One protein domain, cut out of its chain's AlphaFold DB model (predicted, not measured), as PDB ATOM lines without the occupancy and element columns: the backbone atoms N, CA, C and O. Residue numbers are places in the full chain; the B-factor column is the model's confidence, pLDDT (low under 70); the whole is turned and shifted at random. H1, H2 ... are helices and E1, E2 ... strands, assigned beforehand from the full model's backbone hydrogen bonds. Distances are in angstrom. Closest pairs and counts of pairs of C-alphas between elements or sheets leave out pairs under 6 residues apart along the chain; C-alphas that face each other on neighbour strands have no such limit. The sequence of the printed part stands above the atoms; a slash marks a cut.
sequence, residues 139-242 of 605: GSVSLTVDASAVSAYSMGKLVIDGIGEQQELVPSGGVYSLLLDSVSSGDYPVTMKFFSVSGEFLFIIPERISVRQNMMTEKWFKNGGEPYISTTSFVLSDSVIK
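What this domain is: This is residues 139 to 242 of the 605 residues of an uncharacterized protein of Treponema saccharophilum DSM 2985 (UniProt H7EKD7). Two strongly twisted sheets of three strands, E3 E1 E6 and E2 E4 E5, lie face to face as a sandwich, their strands at 26 degrees to each other. The long link before the short last helix H1 pairs its residues 234 to 235 with the end of E1, and H1 only grazes the sheet E2 E4 E5. The printed part has 104 residues, with six named strands followed by one named helix, in the order E1 E2 E3 E4 E5 E6 H1, and its class is mostly strand. The first sheet runs E3 E1 E6 and is mixed; the second runs E2 E4 E5 and is antiparallel. The whole is compact, with a radius of gyration of the C-alphas of 13.4 A and spans of 39 by 28 by 18 A.

Where its parts are: E1, residues 139 to 146, begins with C-alpha 139 at (-1.595, -30.555, 7.469) and is 23.0 A long. E2, residues 153 to 160, is 20.7 A long. E3, residues 175 to 184, is 25.6 A long and bends by 63 degrees at residue 181. E4, residues 186 to 196, is 32.2 A long, from C-alpha 186 at (6.984, -27.212, 6.515). E5, residues 201 to 211, is 28.4 A long, and E6, residues 216 to 220, 12.0 A. H1, residues 238 to 242, ends with C-alpha 242 at (23.101, -54.243, 14.744).

How they stand to each other: E1 is the inner strand of its sheet. It is antiparallel to E3, with N 141 and O 180 2.9 A apart, within hydrogen-bond range. It is parallel to E6, with N 142 and O 217 2.8 A apart, also within range. Residues 145 to 146 of E1 pair in parallel with residues 234 to 235. In the other sheet E4 is the inner strand, antiparallel to E2, with N 159 and O 191 at 2.9 A. E4 and E5 form a hairpin, with N 190 and O 207 at 2.8 A. The closest C-alphas of E5 and E6 are those of Val 211 and Thr 217, 6.1 A apart. E1 and E4 are apart. H1 is only just on the sheet E2 E4 E5, with 5 pairs of C-alphas within 10 A, and only grazes it with residues 238 to 241. In H1 every O i to N i+4 pair is within hydrogen-bond range.

The domain as a whole: The two C-alphas farthest apart are those of Ser 198 and Asn 214, at 40.7 A. The printed part has no cut. The links E2 to E3 and E6 to H1 are long. The mean pLDDT of the printed part is 73.5, and 38 residues are under 70, among them residues 149 to 173.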
ATOM      1  N   GLY A 139      -1.284 -29.173   7.827       85.81
ATOM      2  CA  GLY A 139      -1.595 -30.555   7.469       85.81
ATOM      3  C   GLY A 139      -1.653 -31.453   8.705       85.81
ATOM      4  O   GLY A 139      -1.781 -30.980   9.837       85.81
ATOM      5  N   SER A 140      -1.523 -32.758   8.493       86.81
ATOM      6  CA  SER A 140      -1.408 -33.759   9.555       86.81
ATOM      7  C   SER A 140      -0.291 -34.770   9.278       86.81
ATOM      8  O   SER A 140       0.264 -34.854   8.177       86.81
ATOM      9  N   VAL A 141       0.063 -35.538  10.305       85.94
ATOM     10  CA  VAL A 141       1.052 -36.621  10.254       85.94
ATOM     11  C   VAL A 141       0.423 -37.877  10.853       85.94
ATOM     12  O   VAL A 141      -0.187 -37.800  11.913       85.94
ATOM     13  N   SER A 142       0.565 -39.013  10.172       87.12
ATOM     14  CA  SER A 142       0.050 -40.329  10.573       87.12
ATOM     15  C   SER A 142       1.066 -41.425  10.220       87.12
ATOM     16  O   SER A 142       0.805 -42.305   9.399       87.12
ATOM     17  N   LEU A 143       2.273 -41.345  10.789       83.50
ATOM     18  CA  LEU A 143       3.404 -42.203  10.409       83.50
ATOM     19  C   LEU A 143       3.514 -43.449  11.285       83.50
ATOM     20  O   LEU A 143       3.590 -43.355  12.508       83.50
ATOM     21  N   THR A 144       3.614 -44.619  10.652       82.75
ATOM     22  CA  THR A 144       3.798 -45.897  11.356       82.75
ATOM     23  C   THR A 144       5.279 -46.252  11.521       82.75
ATOM     24  O   THR A 144       6.032 -46.235  10.546       82.75
ATOM     25  N   VAL A 145       5.678 -46.612  12.742       80.69
ATOM     26  CA  VAL A 145       6.992 -47.155  13.124       80.69
ATOM     27  C   VAL A 145       6.777 -48.564  13.675       80.69
ATOM     28  O   VAL A 145       6.199 -48.740  14.747       80.69
ATOM     29  N   ASP A 146       7.222 -49.577  12.937       80.25
ATOM     30  CA  ASP A 146       7.127 -50.984  13.324       80.25
ATOM     31  C   ASP A 146       8.438 -51.452  13.974       80.25
ATOM     32  O   ASP A 146       9.474 -51.577  13.319       80.25
ATOM     33  N   ALA A 147       8.385 -51.718  15.280       75.56
ATOM     34  CA  ALA A 147       9.452 -52.349  16.054       75.56
ATOM     35  C   ALA A 147       9.014 -53.730  16.590       75.56
ATOM     36  O   ALA A 147       9.538 -54.217  17.593       75.56
ATOM     37  N   SER A 148       8.042 -54.386  15.946       72.44
ATOM     38  CA  SER A 148       7.471 -55.660  16.404       72.44
ATOM     39  C   SER A 148       8.453 -56.831  16.355       72.44
ATOM     40  O   SER A 148       8.413 -57.712  17.215       72.44
ATOM     41  N   ALA A 149       9.399 -56.818  15.411       69.50
ATOM     42  CA  ALA A 149      10.441 -57.838  15.276       69.50
ATOM     43  C   ALA A 149      11.545 -57.751  16.355       69.50
ATOM     44  O   ALA A 149      12.508 -58.516  16.313       69.50
ATOM     45  N   VAL A 150      11.436 -56.805  17.294       67.00
ATOM     46  CA  VAL A 150      12.548 -56.283  18.090       67.00
ATOM     47  C   VAL A 150      12.194 -56.357  19.581       67.00
ATOM     48  O   VAL A 150      11.590 -55.458  20.161       67.00
ATOM     49  N   SER A 151      12.559 -57.471  20.222       64.75
ATOM     50  CA  SER A 151      12.142 -57.777  21.607       64.75
ATOM     51  C   SER A 151      13.066 -57.230  22.704       64.75
ATOM     52  O   SER A 151      12.635 -57.082  23.845       64.75
ATOM     53  N   ALA A 152      14.325 -56.913  22.385       63.44
ATOM     54  CA  ALA A 152      15.320 -56.447  23.360       63.44
ATOM     55  C   ALA A 152      15.360 -54.912  23.536       63.44
ATOM     56  O   ALA A 152      16.165 -54.398  24.321       63.44
ATOM     57  N   TYR A 153      14.496 -54.177  22.831       65.31
ATOM     58  CA  TYR A 153      14.611 -52.731  22.654       65.31
ATOM     59  C   TYR A 153      13.245 -52.033  22.671       65.31
ATOM     60  O   TYR A 153      12.247 -52.620  22.265       65.31
ATOM     61  N   SER A 154      13.205 -50.778  23.112       61.72
ATOM     62  CA  SER A 154      12.035 -49.891  23.125       61.72
ATOM     63  C   SER A 154      12.385 -48.544  22.480       61.72
ATOM     64  O   SER A 154      13.494 -48.029  22.645       61.72
ATOM     65  N   MET A 155      11.455 -47.931  21.738       63.97
ATOM     66  CA  MET A 155      11.634 -46.534  21.320       63.97
ATOM     67  C   MET A 155      11.227 -45.642  22.490       63.97
ATOM     68  O   MET A 155      10.089 -45.700  22.945       63.97
ATOM     69  N   GLY A 156      12.165 -44.853  23.013       55.59
ATOM     70  CA  GLY A 156      11.943 -44.100  24.251       55.59
ATOM     71  C   GLY A 156      11.551 -42.643  24.043       55.59
ATOM     72  O   GLY A 156      11.005 -42.030  24.956       55.59
ATOM     73  N   LYS A 157      11.856 -42.076  22.869       67.00
ATOM     74  CA  LYS A 157      11.492 -40.702  22.513       67.00
ATOM     75  C   LYS A 157      11.493 -40.513  20.998       67.00
ATOM     76  O   LYS A 157      12.421 -40.954  20.324       67.00
ATOM     77  N   LEU A 158      10.506 -39.788  20.490       67.75
ATOM     78  CA  LEU A 158      10.422 -39.327  19.108       67.75
ATOM     79  C   LEU A 158      10.416 -37.797  19.125       67.75
ATOM     80  O   LEU A 158       9.405 -37.178  19.434       67.75
ATOM     81  N   VAL A 159      11.566 -37.182  18.851       68.81
ATOM     82  CA  VAL A 159      11.698 -35.717  18.848       68.81
ATOM     83  C   VAL A 159      11.431 -35.202  17.442       68.81
ATOM     84  O   VAL A 159      11.994 -35.724  16.484       68.81
ATOM     85  N   ILE A 160      10.576 -34.191  17.317       68.44
ATOM     86  CA  ILE A 160      10.235 -33.559  16.042       68.44
ATOM     87  C   ILE A 160      10.510 -32.066  16.198       68.44
ATOM     88  O   ILE A 160       9.746 -31.330  16.830       68.44
ATOM     89  N   ASP A 161      11.651 -31.632  15.670       64.31
ATOM     90  CA  ASP A 161      12.128 -30.266  15.851       64.31
ATOM     91  C   ASP A 161      11.184 -29.298  15.128       64.31
ATOM     92  O   ASP A 161      10.852 -29.482  13.960       64.31
ATOM     93  N   GLY A 162      10.719 -28.265  15.834       61.34
ATOM     94  CA  GLY A 162       9.784 -27.264  15.304       61.34
ATOM     95  C   GLY A 162       8.289 -27.597  15.431       61.34
ATOM     96  O   GLY A 162       7.478 -26.701  15.216       61.34
ATOM     97  N   ILE A 163       7.909 -28.820  15.832       63.28
ATOM     98  CA  ILE A 163       6.499 -29.199  16.111       63.28
ATOM     99  C   ILE A 163       6.252 -29.394  17.626       63.28
ATOM    100  O   ILE A 163       5.118 -29.519  18.085       63.28
ATOM    101  N   GLY A 164       7.321 -29.317  18.425       58.78
ATOM    102  CA  GLY A 164       7.310 -29.522  19.873       58.78
ATOM    103  C   GLY A 164       7.730 -30.943  20.244       58.78
ATOM    104  O   GLY A 164       7.566 -31.883  19.466       58.78
ATOM    105  N   GLU A 165       8.299 -31.118  21.440       55.41
ATOM    106  CA  GLU A 165       8.671 -32.455  21.904       55.41
ATOM    107  C   GLU A 165       7.428 -33.309  22.180       55.41
ATOM    108  O   GLU A 165       6.762 -33.146  23.202       55.41
ATOM    109  N   GLN A 166       7.170 -34.278  21.308       58.75
ATOM    110  CA  GLN A 166       6.303 -35.411  21.608       58.75
ATOM    111  C   GLN A 166       7.098 -36.426  22.445       58.75
ATOM    112  O   GLN A 166       8.238 -36.775  22.128       58.75
ATOM    113  N   GLN A 167       6.529 -36.874  23.564       54.56
ATOM    114  CA  GLN A 167       7.158 -37.854  24.453       54.56
ATOM    115  C   GLN A 167       6.236 -39.056  24.630       54.56
ATOM    116  O   GLN A 167       5.515 -39.152  25.620       54.56
ATOM    117  N   GLU A 168       6.293 -39.989  23.681       57.66
ATOM    118  CA  GLU A 168       5.650 -41.296  23.816       57.66
ATOM    119  C   GLU A 168       6.702 -42.412  23.877       57.66
ATOM    120  O   GLU A 168       7.596 -42.521  23.035       57.66
ATOM    121  N   LEU A 169       6.592 -43.226  24.929       57.09
ATOM    122  CA  LEU A 169       7.355 -44.454  25.130       57.09
ATOM    123  C   LEU A 169       6.666 -45.575  24.351       57.09
ATOM    124  O   LEU A 169       5.567 -45.992  24.717       57.09
ATOM    125  N   VAL A 170       7.321 -46.104  23.321       59.84
ATOM    126  CA  VAL A 170       6.824 -47.273  22.590       59.84
ATOM    127  C   VAL A 170       7.265 -48.545  23.316       59.84
ATOM    128  O   VAL A 170       8.469 -48.753  23.502       59.84
ATOM    129  N   PRO A 171       6.326 -49.425  23.712       59.12
ATOM    130  CA  PRO A 171       6.663 -50.724  24.280       59.12
ATOM    131  C   PRO A 171       7.537 -51.550  23.328       59.12
ATOM    132  O   PRO A 171       7.344 -51.532  22.112       59.12
ATOM    133  N   SER A 172       8.474 -52.318  23.883       63.75
ATOM    134  CA  SER A 172       9.289 -53.266  23.115       63.75
ATOM    135  C   SER A 172       8.418 -54.272  22.361       63.75
ATOM    136  O   SER A 172       7.508 -54.850  22.959       63.75
ATOM    137  N   GLY A 173       8.708 -54.519  21.080       64.44
ATOM    138  CA  GLY A 173       7.902 -55.408  20.237       64.44
ATOM    139  C   GLY A 173       6.561 -54.817  19.770       64.44
ATOM    140  O   GLY A 173       5.659 -55.579  19.422       64.44
ATOM    141  N   GLY A 174       6.398 -53.489  19.780       71.94
ATOM    142  CA  GLY A 174       5.176 -52.800  19.353       71.94
ATOM    143  C   GLY A 174       5.216 -52.214  17.935       71.94
ATOM    144  O   GLY A 174       6.280 -51.932  17.384       71.94
ATOM    145  N   VAL A 175       4.025 -51.962  17.383       77.00
ATOM    146  CA  VAL A 175       3.810 -51.026  16.268       77.00
ATOM    147  C   VAL A 175       3.317 -49.710  16.859       77.00
ATOM    148  O   VAL A 175       2.409 -49.706  17.690       77.00
ATOM    149  N   TYR A 176       3.918 -48.603  16.439       76.69
ATOM    150  CA  TYR A 176       3.590 -47.253  16.875       76.69
ATOM    151  C   TYR A 176       3.061 -46.422  15.709       76.69
ATOM    152  O   TYR A 176       3.550 -46.555  14.589       76.69
ATOM    153  N   SER A 177       2.105 -45.535  15.976       78.44
ATOM    154  CA  SER A 177       1.582 -44.582  14.998       78.44
ATOM    155  C   SER A 177       1.711 -43.170  15.558       78.44
ATOM    156  O   SER A 177       0.990 -42.798  16.477       78.44
ATOM    157  N   LEU A 178       2.628 -42.385  14.989       79.56
ATOM    158  CA  LEU A 178       2.726 -40.952  15.236       79.56
ATOM    159  C   LEU A 178       1.502 -40.272  14.623       79.56
ATOM    160  O   LEU A 178       1.424 -40.185  13.399       79.56
ATOM    161  N   LEU A 179       0.604 -39.756  15.459       84.56
ATOM    162  CA  LEU A 179      -0.555 -38.968  15.041       84.56
ATOM    163  C   LEU A 179      -0.384 -37.514  15.490       84.56
ATOM    164  O   LEU A 179      -0.358 -37.232  16.686       84.56
ATOM    165  N   LEU A 180      -0.264 -36.593  14.531       85.56
ATOM    166  CA  LEU A 180      -0.199 -35.152  14.780       85.56
ATOM    167  C   LEU A 180      -1.225 -34.424  13.915       85.56
ATOM    168  O   LEU A 180      -1.106 -34.397  12.688       85.56
ATOM    169  N   ASP A 181      -2.191 -33.784  14.562       84.94
ATOM    170  CA  ASP A 181      -3.204 -32.967  13.901       84.94
ATOM    171  C   ASP A 181      -2.775 -31.497  13.803       84.94
ATOM    172  O   ASP A 181      -2.154 -30.948  14.713       84.94
ATOM    173  N   SER A 182      -3.171 -30.833  12.712       86.38
ATOM    174  CA  SER A 182      -2.989 -29.390  12.492       86.38
ATOM    175  C   SER A 182      -1.539 -28.891  12.638       86.38
ATOM    176  O   SER A 182      -1.286 -27.788  13.133       86.38
ATOM    177  N   VAL A 183      -0.584 -29.679  12.153       86.00
ATOM    178  CA  VAL A 183       0.830 -29.308  12.068       86.00
ATOM    179  C   VAL A 183       1.021 -28.292  10.944       86.00
ATOM    180  O   VAL A 183       0.511 -28.500   9.846       86.00
ATOM    181  N   SER A 184       1.747 -27.197  11.181       85.94
ATOM    182  CA  SER A 184       2.045 -26.214  10.128       85.94
ATOM    183  C   SER A 184       2.733 -26.860   8.917       85.94
ATOM    184  O   SER A 184       3.446 -27.853   9.038       85.94
ATOM    185  N   SER A 185       2.520 -26.302   7.729       82.00
ATOM    186  CA  SER A 185       3.214 -26.750   6.523       82.00
ATOM    187  C   SER A 185       4.692 -26.398   6.623       82.00
ATOM    188  O   SER A 185       5.051 -25.281   6.996       82.00
ATOM    189  N   GLY A 186       5.553 -27.356   6.300       77.44
ATOM    190  CA  GLY A 186       6.984 -27.212   6.515       77.44
ATOM    191  C   GLY A 186       7.736 -28.529   6.404       77.44
ATOM    192  O   GLY A 186       7.174 -29.577   6.080       77.44
ATOM    193  N   ASP A 187       9.037 -28.451   6.654       78.00
ATOM    194  CA  ASP A 187       9.992 -29.526   6.419       78.00
ATOM    195  C   ASP A 187      10.804 -29.781   7.685       78.00
ATOM    196  O   ASP A 187      11.810 -29.117   7.943       78.00
ATOM    197  N   TYR A 188      10.351 -30.742   8.481       77.38
ATOM    198  CA  TYR A 188      10.732 -30.875   9.880       77.38
ATOM    199  C   TYR A 188      11.800 -31.957  10.081       77.38
ATOM    200  O   TYR A 188      11.622 -33.082   9.596       77.38
ATOM    201  N   PRO A 189      12.905 -31.656  10.790       76.12
ATOM    202  CA  PRO A 189      13.824 -32.675  11.275       76.12
ATOM    203  C   PRO A 189      13.120 -33.559  12.304       76.12
ATOM    204  O   PRO A 189      12.420 -33.074  13.195       76.12
ATOM    205  N   VAL A 190      13.339 -34.864  12.208       76.50
ATOM    206  CA  VAL A 190      12.830 -35.856  13.155       76.50
ATOM    207  C   VAL A 190      13.992 -36.668  13.685       76.50
ATOM    208  O   VAL A 190      14.852 -37.095  12.931       76.50
ATOM    209  N   THR A 191      14.023 -36.902  14.990       77.75
ATOM    210  CA  THR A 191      15.036 -37.727  15.645       77.75
ATOM    211  C   THR A 191      14.353 -38.782  16.493       77.75
ATOM    212  O   THR A 191      13.865 -38.507  17.593       77.75
ATOM    213  N   MET A 192      14.348 -40.014  15.993       79.38
ATOM    214  CA  MET A 192      13.922 -41.177  16.766       79.38
ATOM    215  C   MET A 192      15.060 -41.628  17.681       79.38
ATOM    216  O   MET A 192      16.204 -41.751  17.242       79.38
ATOM    217  N   LYS A 193      14.759 -41.846  18.965       78.06
ATOM    218  CA  LYS A 193      15.723 -42.213  20.012       78.06
ATOM    219  C   LYS A 193      15.365 -43.587  20.582       78.06
ATOM    220  O   LYS A 193      14.307 -43.755  21.198       78.06
ATOM    221  N   PHE A 194      16.256 -44.559  20.391       77.00
ATOM    222  CA  PHE A 194      16.032 -45.959  20.763       77.00
ATOM    223  C   PHE A 194      16.834 -46.364  21.996       77.00
ATOM    224  O   PHE A 194      17.958 -45.909  22.213       77.00
ATOM    225  N   PHE A 195      16.228 -47.222  22.810       73.81
ATOM    226  CA  PHE A 195      16.726 -47.658  24.106       73.81
ATOM    227  C   PHE A 195      16.599 -49.187  24.214       73.81
ATOM    228  O   PHE A 195      15.825 -49.819  23.500       73.81
ATOM    229  N   SER A 196      17.356 -49.811  25.108       71.44
ATOM    230  CA  SER A 196      17.146 -51.200  25.514       71.44
ATOM    231  C   SER A 196      15.923 -51.330  26.432       71.44
ATOM    232  O   SER A 196      15.475 -50.362  27.051       71.44
ATOM    233  N   VAL A 197      15.461 -52.564  26.646       69.94
ATOM    234  CA  VAL A 197      14.489 -52.883  27.714       69.94
ATOM    235  C   VAL A 197      14.975 -52.537  29.133       69.94
ATOM    236  O   VAL A 197      14.151 -52.365  30.028       69.94
ATOM    237  N   SER A 198      16.287 -52.387  29.355       70.81
ATOM    238  CA  SER A 198      16.881 -51.867  30.602       70.81
ATOM    239  C   SER A 198      16.845 -50.329  30.708       70.81
ATOM    240  O   SER A 198      17.363 -49.774  31.676       70.81
ATOM    241  N   GLY A 199      16.228 -49.629  29.748       66.94
ATOM    242  CA  GLY A 199      16.156 -48.164  29.695       66.94
ATOM    243  C   GLY A 199      17.438 -47.506  29.181       66.94
ATOM    244  O   GLY A 199      17.676 -46.321  29.410       66.94
ATOM    245  N   GLU A 200      18.305 -48.264  28.513       68.62
ATOM    246  CA  GLU A 200      19.625 -47.797  28.107       68.62
ATOM    247  C   GLU A 200      19.592 -47.289  26.678       68.62
ATOM    248  O   GLU A 200      19.392 -48.080  25.770       68.62
ATOM    249  N   PHE A 201      19.794 -45.989  26.461       69.25
ATOM    250  CA  PHE A 201      19.869 -45.437  25.108       69.25
ATOM    251  C   PHE A 201      20.944 -46.143  24.260       69.25
ATOM    252  O   PHE A 201      22.027 -46.434  24.766       69.25
ATOM    253  N   LEU A 202      20.667 -46.359  22.970       70.50
ATOM    254  CA  LEU A 202      21.544 -47.090  22.052       70.50
ATOM    255  C   LEU A 202      21.958 -46.276  20.824       70.50
ATOM    256  O   LEU A 202      23.149 -46.069  20.610       70.50
ATOM    257  N   PHE A 203      20.992 -45.824  20.021       78.56
ATOM    258  CA  PHE A 203      21.230 -45.151  18.740       78.56
ATOM    259  C   PHE A 203      20.106 -44.160  18.408       78.56
ATOM    260  O   PHE A 203      18.995 -44.244  18.952       78.56
ATOM    261  N   ILE A 204      20.407 -43.211  17.518       79.69
ATOM    262  CA  ILE A 204      19.407 -42.323  16.916       79.69
ATOM    263  C   ILE A 204      19.117 -42.750  15.481       79.69
ATOM    264  O   ILE A 204      19.955 -43.351  14.815       79.69
ATOM    265  N   ILE A 205      17.946 -42.385  14.979       80.75
ATOM    266  CA  ILE A 205      17.662 -42.405  13.546       80.75
ATOM    267  C   ILE A 205      17.143 -41.003  13.171       80.75
ATOM    268  O   ILE A 205      16.039 -40.640  13.600       80.75
ATOM    269  N   PRO A 206      17.974 -40.165  12.509       77.56
ATOM    270  CA  PRO A 206      17.605 -38.819  12.088       77.56
ATOM    271  C   PRO A 206      16.958 -38.831  10.698       77.56
ATOM    272  O   PRO A 206      17.593 -39.179   9.709       77.56
ATOM    273  N   GLU A 207      15.719 -38.362  10.625       79.12
ATOM    274  CA  GLU A 207      14.880 -38.346   9.431       79.12
ATOM    275  C   GLU A 207      14.346 -36.945   9.122       79.12
ATOM    276  O   GLU A 207      14.519 -35.995   9.890       79.12
ATOM    277  N   ARG A 208      13.639 -36.811   7.995       78.19
ATOM    278  CA  ARG A 208      12.845 -35.621   7.680       78.19
ATOM    279  C   ARG A 208      11.418 -36.001   7.320       78.19
ATOM    280  O   ARG A 208      11.200 -36.821   6.429       78.19
ATOM    281  N   ILE A 209      10.458 -35.343   7.964       80.62
ATOM    282  CA  ILE A 209       9.044 -35.406   7.589       80.62
ATOM    283  C   ILE A 209       8.667 -34.105   6.886       80.62
ATOM    284  O   ILE A 209       9.139 -33.025   7.247       80.62
ATOM    285  N   SER A 210       7.826 -34.202   5.867       80.06
ATOM    286  CA  SER A 210       7.380 -33.041   5.095       80.06
ATOM    287  C   SER A 210       5.879 -32.913   5.287       80.06
ATOM    288  O   SER A 210       5.160 -33.839   4.947       80.06
ATOM    289  N   VAL A 211       5.407 -31.798   5.841       81.62
ATOM    290  CA  VAL A 211       3.980 -31.545   6.090       81.62
ATOM    291  C   VAL A 211       3.490 -30.500   5.102       81.62
ATOM    292  O   VAL A 211       4.191 -29.519   4.838       81.62
ATOM    293  N   ARG A 212       2.303 -30.705   4.531       81.38
ATOM    294  CA  ARG A 212       1.693 -29.798   3.551       81.38
ATOM    295  C   ARG A 212       0.226 -29.551   3.879       81.38
ATOM    296  O   ARG A 212      -0.434 -30.391   4.485       81.38
ATOM    297  N   GLN A 213      -0.250 -28.373   3.496       79.88
ATOM    298  CA  GLN A 213      -1.568 -27.865   3.849       79.88
ATOM    299  C   GLN A 213      -2.680 -28.803   3.369       79.88
ATOM    300  O   GLN A 213      -2.684 -29.222   2.217       79.88
ATOM    301  N   ASN A 214      -3.639 -29.109   4.247       76.88
ATOM    302  CA  ASN A 214      -4.769 -30.000   3.964       76.88
ATOM    303  C   ASN A 214      -4.362 -31.409   3.471       76.88
ATOM    304  O   ASN A 214      -5.137 -32.050   2.758       76.88
ATOM    305  N   MET A 215      -3.163 -31.886   3.831       80.25
ATOM    306  CA  MET A 215      -2.641 -33.209   3.470       80.25
ATOM    307  C   MET A 215      -2.175 -34.002   4.691       80.25
ATOM    308  O   MET A 215      -1.766 -33.420   5.698       80.25
ATOM    309  N   MET A 216      -2.177 -35.332   4.571       84.88
ATOM    310  CA  MET A 216      -1.680 -36.250   5.596       84.88
ATOM    311  C   MET A 216      -0.318 -36.839   5.208       84.88
ATOM    312  O   MET A 216      -0.123 -37.350   4.108       84.88
ATOM    313  N   THR A 217       0.630 -36.784   6.138       84.19
ATOM    314  CA  THR A 217       1.980 -37.351   6.005       84.19
ATOM    315  C   THR A 217       1.985 -38.741   6.629       84.19
ATOM    316  O   THR A 217       2.144 -38.859   7.840       84.19
ATOM    317  N   GLU A 218       1.742 -39.788   5.838       82.12
ATOM    318  CA  GLU A 218       1.463 -41.143   6.362       82.12
ATOM    319  C   GLU A 218       2.380 -42.265   5.841       82.12
ATOM    320  O   GLU A 218       2.410 -43.345   6.434       82.12
ATOM    321  N   LYS A 219       3.179 -42.027   4.791       77.88
ATOM    322  CA  LYS A 219       4.110 -43.032   4.247       77.88
ATOM    323  C   LYS A 219       5.561 -42.608   4.411       77.88
ATOM    324  O   LYS A 219       5.926 -41.450   4.186       77.88
ATOM    325  N   TRP A 220       6.380 -43.589   4.775       77.25
ATOM    326  CA  TRP A 220       7.831 -43.497   4.705       77.25
ATOM    327  C   TRP A 220       8.300 -43.863   3.298       77.25
ATOM    328  O   TRP A 220       7.766 -44.784   2.681       77.25
ATOM    329  N   PHE A 221       9.309 -43.149   2.816       70.94
ATOM    330  CA  PHE A 221       9.908 -43.311   1.499       70.94
ATOM    331  C   PHE A 221      11.386 -43.633   1.677       70.94
ATOM    332  O   PHE A 221      12.113 -42.921   2.369       70.94
ATOM    333  N   LYS A 222      11.826 -44.738   1.072       67.25
ATOM    334  CA  LYS A 222      13.226 -45.154   1.122       67.25
ATOM    335  C   LYS A 222      14.059 -44.221   0.242       67.25
ATOM    336  O   LYS A 222      13.801 -44.127  -0.956       67.25
ATOM    337  N   ASN A 223      15.071 -43.582   0.810       58.75
ATOM    338  CA  ASN A 223      15.917 -42.584   0.158       58.75
ATOM    339  C   ASN A 223      17.286 -43.187  -0.234       58.75
ATOM    340  O   ASN A 223      18.364 -42.683   0.074       58.75
ATOM    341  N   GLY A 224      17.225 -44.312  -0.951       63.62
ATOM    342  CA  GLY A 224      18.395 -45.076  -1.371       63.62
ATOM    343  C   GLY A 224      18.759 -46.188  -0.386       63.62
ATOM    344  O   GLY A 224      18.240 -47.307  -0.492       63.62
ATOM    345  N   GLY A 225      19.710 -45.919   0.506       59.56
ATOM    346  CA  GLY A 225      20.417 -46.941   1.285       59.56
ATOM    347  C   GLY A 225      19.703 -47.451   2.540       59.56
ATOM    348  O   GLY A 225      20.072 -48.513   3.031       59.56
ATOM    349  N   GLU A 226      18.686 -46.756   3.057       70.19
ATOM    350  CA  GLU A 226      18.204 -46.930   4.436       70.19
ATOM    351  C   GLU A 226      17.680 -48.352   4.711       70.19
ATOM    352  O   GLU A 226      16.652 -48.748   4.153       70.19
ATOM    353  N   PRO A 227      18.315 -49.134   5.603       68.25
ATOM    354  CA  PRO A 227      17.909 -50.518   5.850       68.25
ATOM    355  C   PRO A 227      16.630 -50.626   6.706       68.25
ATOM    356  O   PRO A 227      16.015 -51.689   6.761       68.25
ATOM    357  N   TYR A 228      16.211 -49.528   7.344       72.31
ATOM    358  CA  TYR A 228      15.016 -49.417   8.192       72.31
ATOM    359  C   TYR A 228      13.779 -48.847   7.475       72.31
ATOM    360  O   TYR A 228      12.704 -48.829   8.071       72.31
ATOM    361  N   ILE A 229      13.877 -48.394   6.216       68.62
ATOM    362  CA  ILE A 229      12.704 -47.942   5.447       68.62
ATOM    363  C   ILE A 229      12.356 -48.978   4.373       68.62
ATOM    364  O   ILE A 229      13.090 -49.197   3.408       68.62
ATOM    365  N   SER A 230      11.203 -49.620   4.549       68.69
ATOM    366  CA  SER A 230      10.558 -50.457   3.530       68.69
ATOM    367  C   SER A 230       9.748 -49.596   2.549       68.69
ATOM    368  O   SER A 230       9.676 -48.381   2.694       68.69
ATOM    369  N   THR A 231       9.087 -50.204   1.560       61.81
ATOM    370  CA  THR A 231       8.355 -49.495   0.486       61.81
ATOM    371  C   THR A 231       7.285 -48.494   0.942       61.81
ATOM    372  O   THR A 231       6.868 -47.676   0.131       61.81
ATOM    373  N   THR A 232       6.817 -48.566   2.193       66.75
ATOM    374  CA  THR A 232       5.848 -47.615   2.782       66.75
ATOM    375  C   THR A 232       6.049 -47.344   4.277       66.75
ATOM    376  O   THR A 232       5.391 -46.466   4.838       66.75
ATOM    377  N   SER A 233       6.879 -48.135   4.962       71.69
ATOM    378  CA  SER A 233       6.852 -48.257   6.424       71.69
ATOM    379  C   SER A 233       8.257 -48.277   7.013       71.69
ATOM    380  O   SER A 233       9.149 -48.943   6.481       71.69
ATOM    381  N   PHE A 234       8.431 -47.598   8.141       81.31
ATOM    382  CA  PHE A 234       9.638 -47.685   8.948       81.31
ATOM    383  C   PHE A 234       9.600 -48.993   9.744       81.31
ATOM    384  O   PHE A 234       8.699 -49.185  10.560       81.31
ATOM    385  N   VAL A 235      10.533 -49.905   9.477       83.12
ATOM    386  CA  VAL A 235      10.575 -51.258  10.043       83.12
ATOM    387  C   VAL A 235      11.951 -51.506  10.643       83.12
ATOM    388  O   VAL A 235      12.958 -51.526   9.936       83.12
ATOM    389  N   LEU A 236      11.994 -51.751  11.949       79.69
ATOM    390  CA  LEU A 236      13.206 -52.181  12.632       79.69
ATOM    391  C   LEU A 236      13.228 -53.696  12.790       79.69
ATOM    392  O   LEU A 236      12.237 -54.325  13.152       79.69
ATOM    393  N   SER A 237      14.404 -54.275  12.570       79.25
ATOM    394  CA  SER A 237      14.712 -55.669  12.870       79.25
ATOM    395  C   SER A 237      16.044 -55.760  13.615       79.25
ATOM    396  O   SER A 237      16.867 -54.844  13.563       79.25
ATOM    397  N   ASP A 238      16.293 -56.888  14.281       76.12
ATOM    398  CA  ASP A 238      17.549 -57.117  15.006       76.12
ATOM    399  C   ASP A 238      18.807 -57.008  14.120       76.12
ATOM    400  O   ASP A 238      19.884 -56.718  14.641       76.12
ATOM    401  N   SER A 239      18.714 -57.259  12.806       79.19
ATOM    402  CA  SER A 239      19.851 -57.085  11.887       79.19
ATOM    403  C   SER A 239      20.100 -55.612  11.580       79.19
ATOM    404  O   SER A 239      21.228 -55.153  11.723       79.19
ATOM    405  N   VAL A 240      19.035 -54.871  11.262       81.44
ATOM    406  CA  VAL A 240      19.061 -53.424  10.994       81.44
ATOM    407  C   VAL A 240      19.609 -52.658  12.203       81.44
ATOM    408  O   VAL A 240      20.445 -51.774  12.066       81.44
ATOM    409  N   ILE A 241      19.210 -53.044  13.417       78.31
ATOM    410  CA  ILE A 241      19.702 -52.421  14.653       78.31
ATOM    411  C   ILE A 241      21.196 -52.684  14.873       78.31
ATOM    412  O   ILE A 241      21.930 -51.772  15.251       78.31
ATOM    413  N   LYS A 242      21.670 -53.913  14.628       79.12
ATOM    414  CA  LYS A 242      23.101 -54.243  14.744       79.12
ATOM    415  C   LYS A 242      23.938 -53.459  13.740       79.12
ATOM    416  O   LYS A 242      24.983 -52.941  14.118       79.12
TER     417      LYS A 242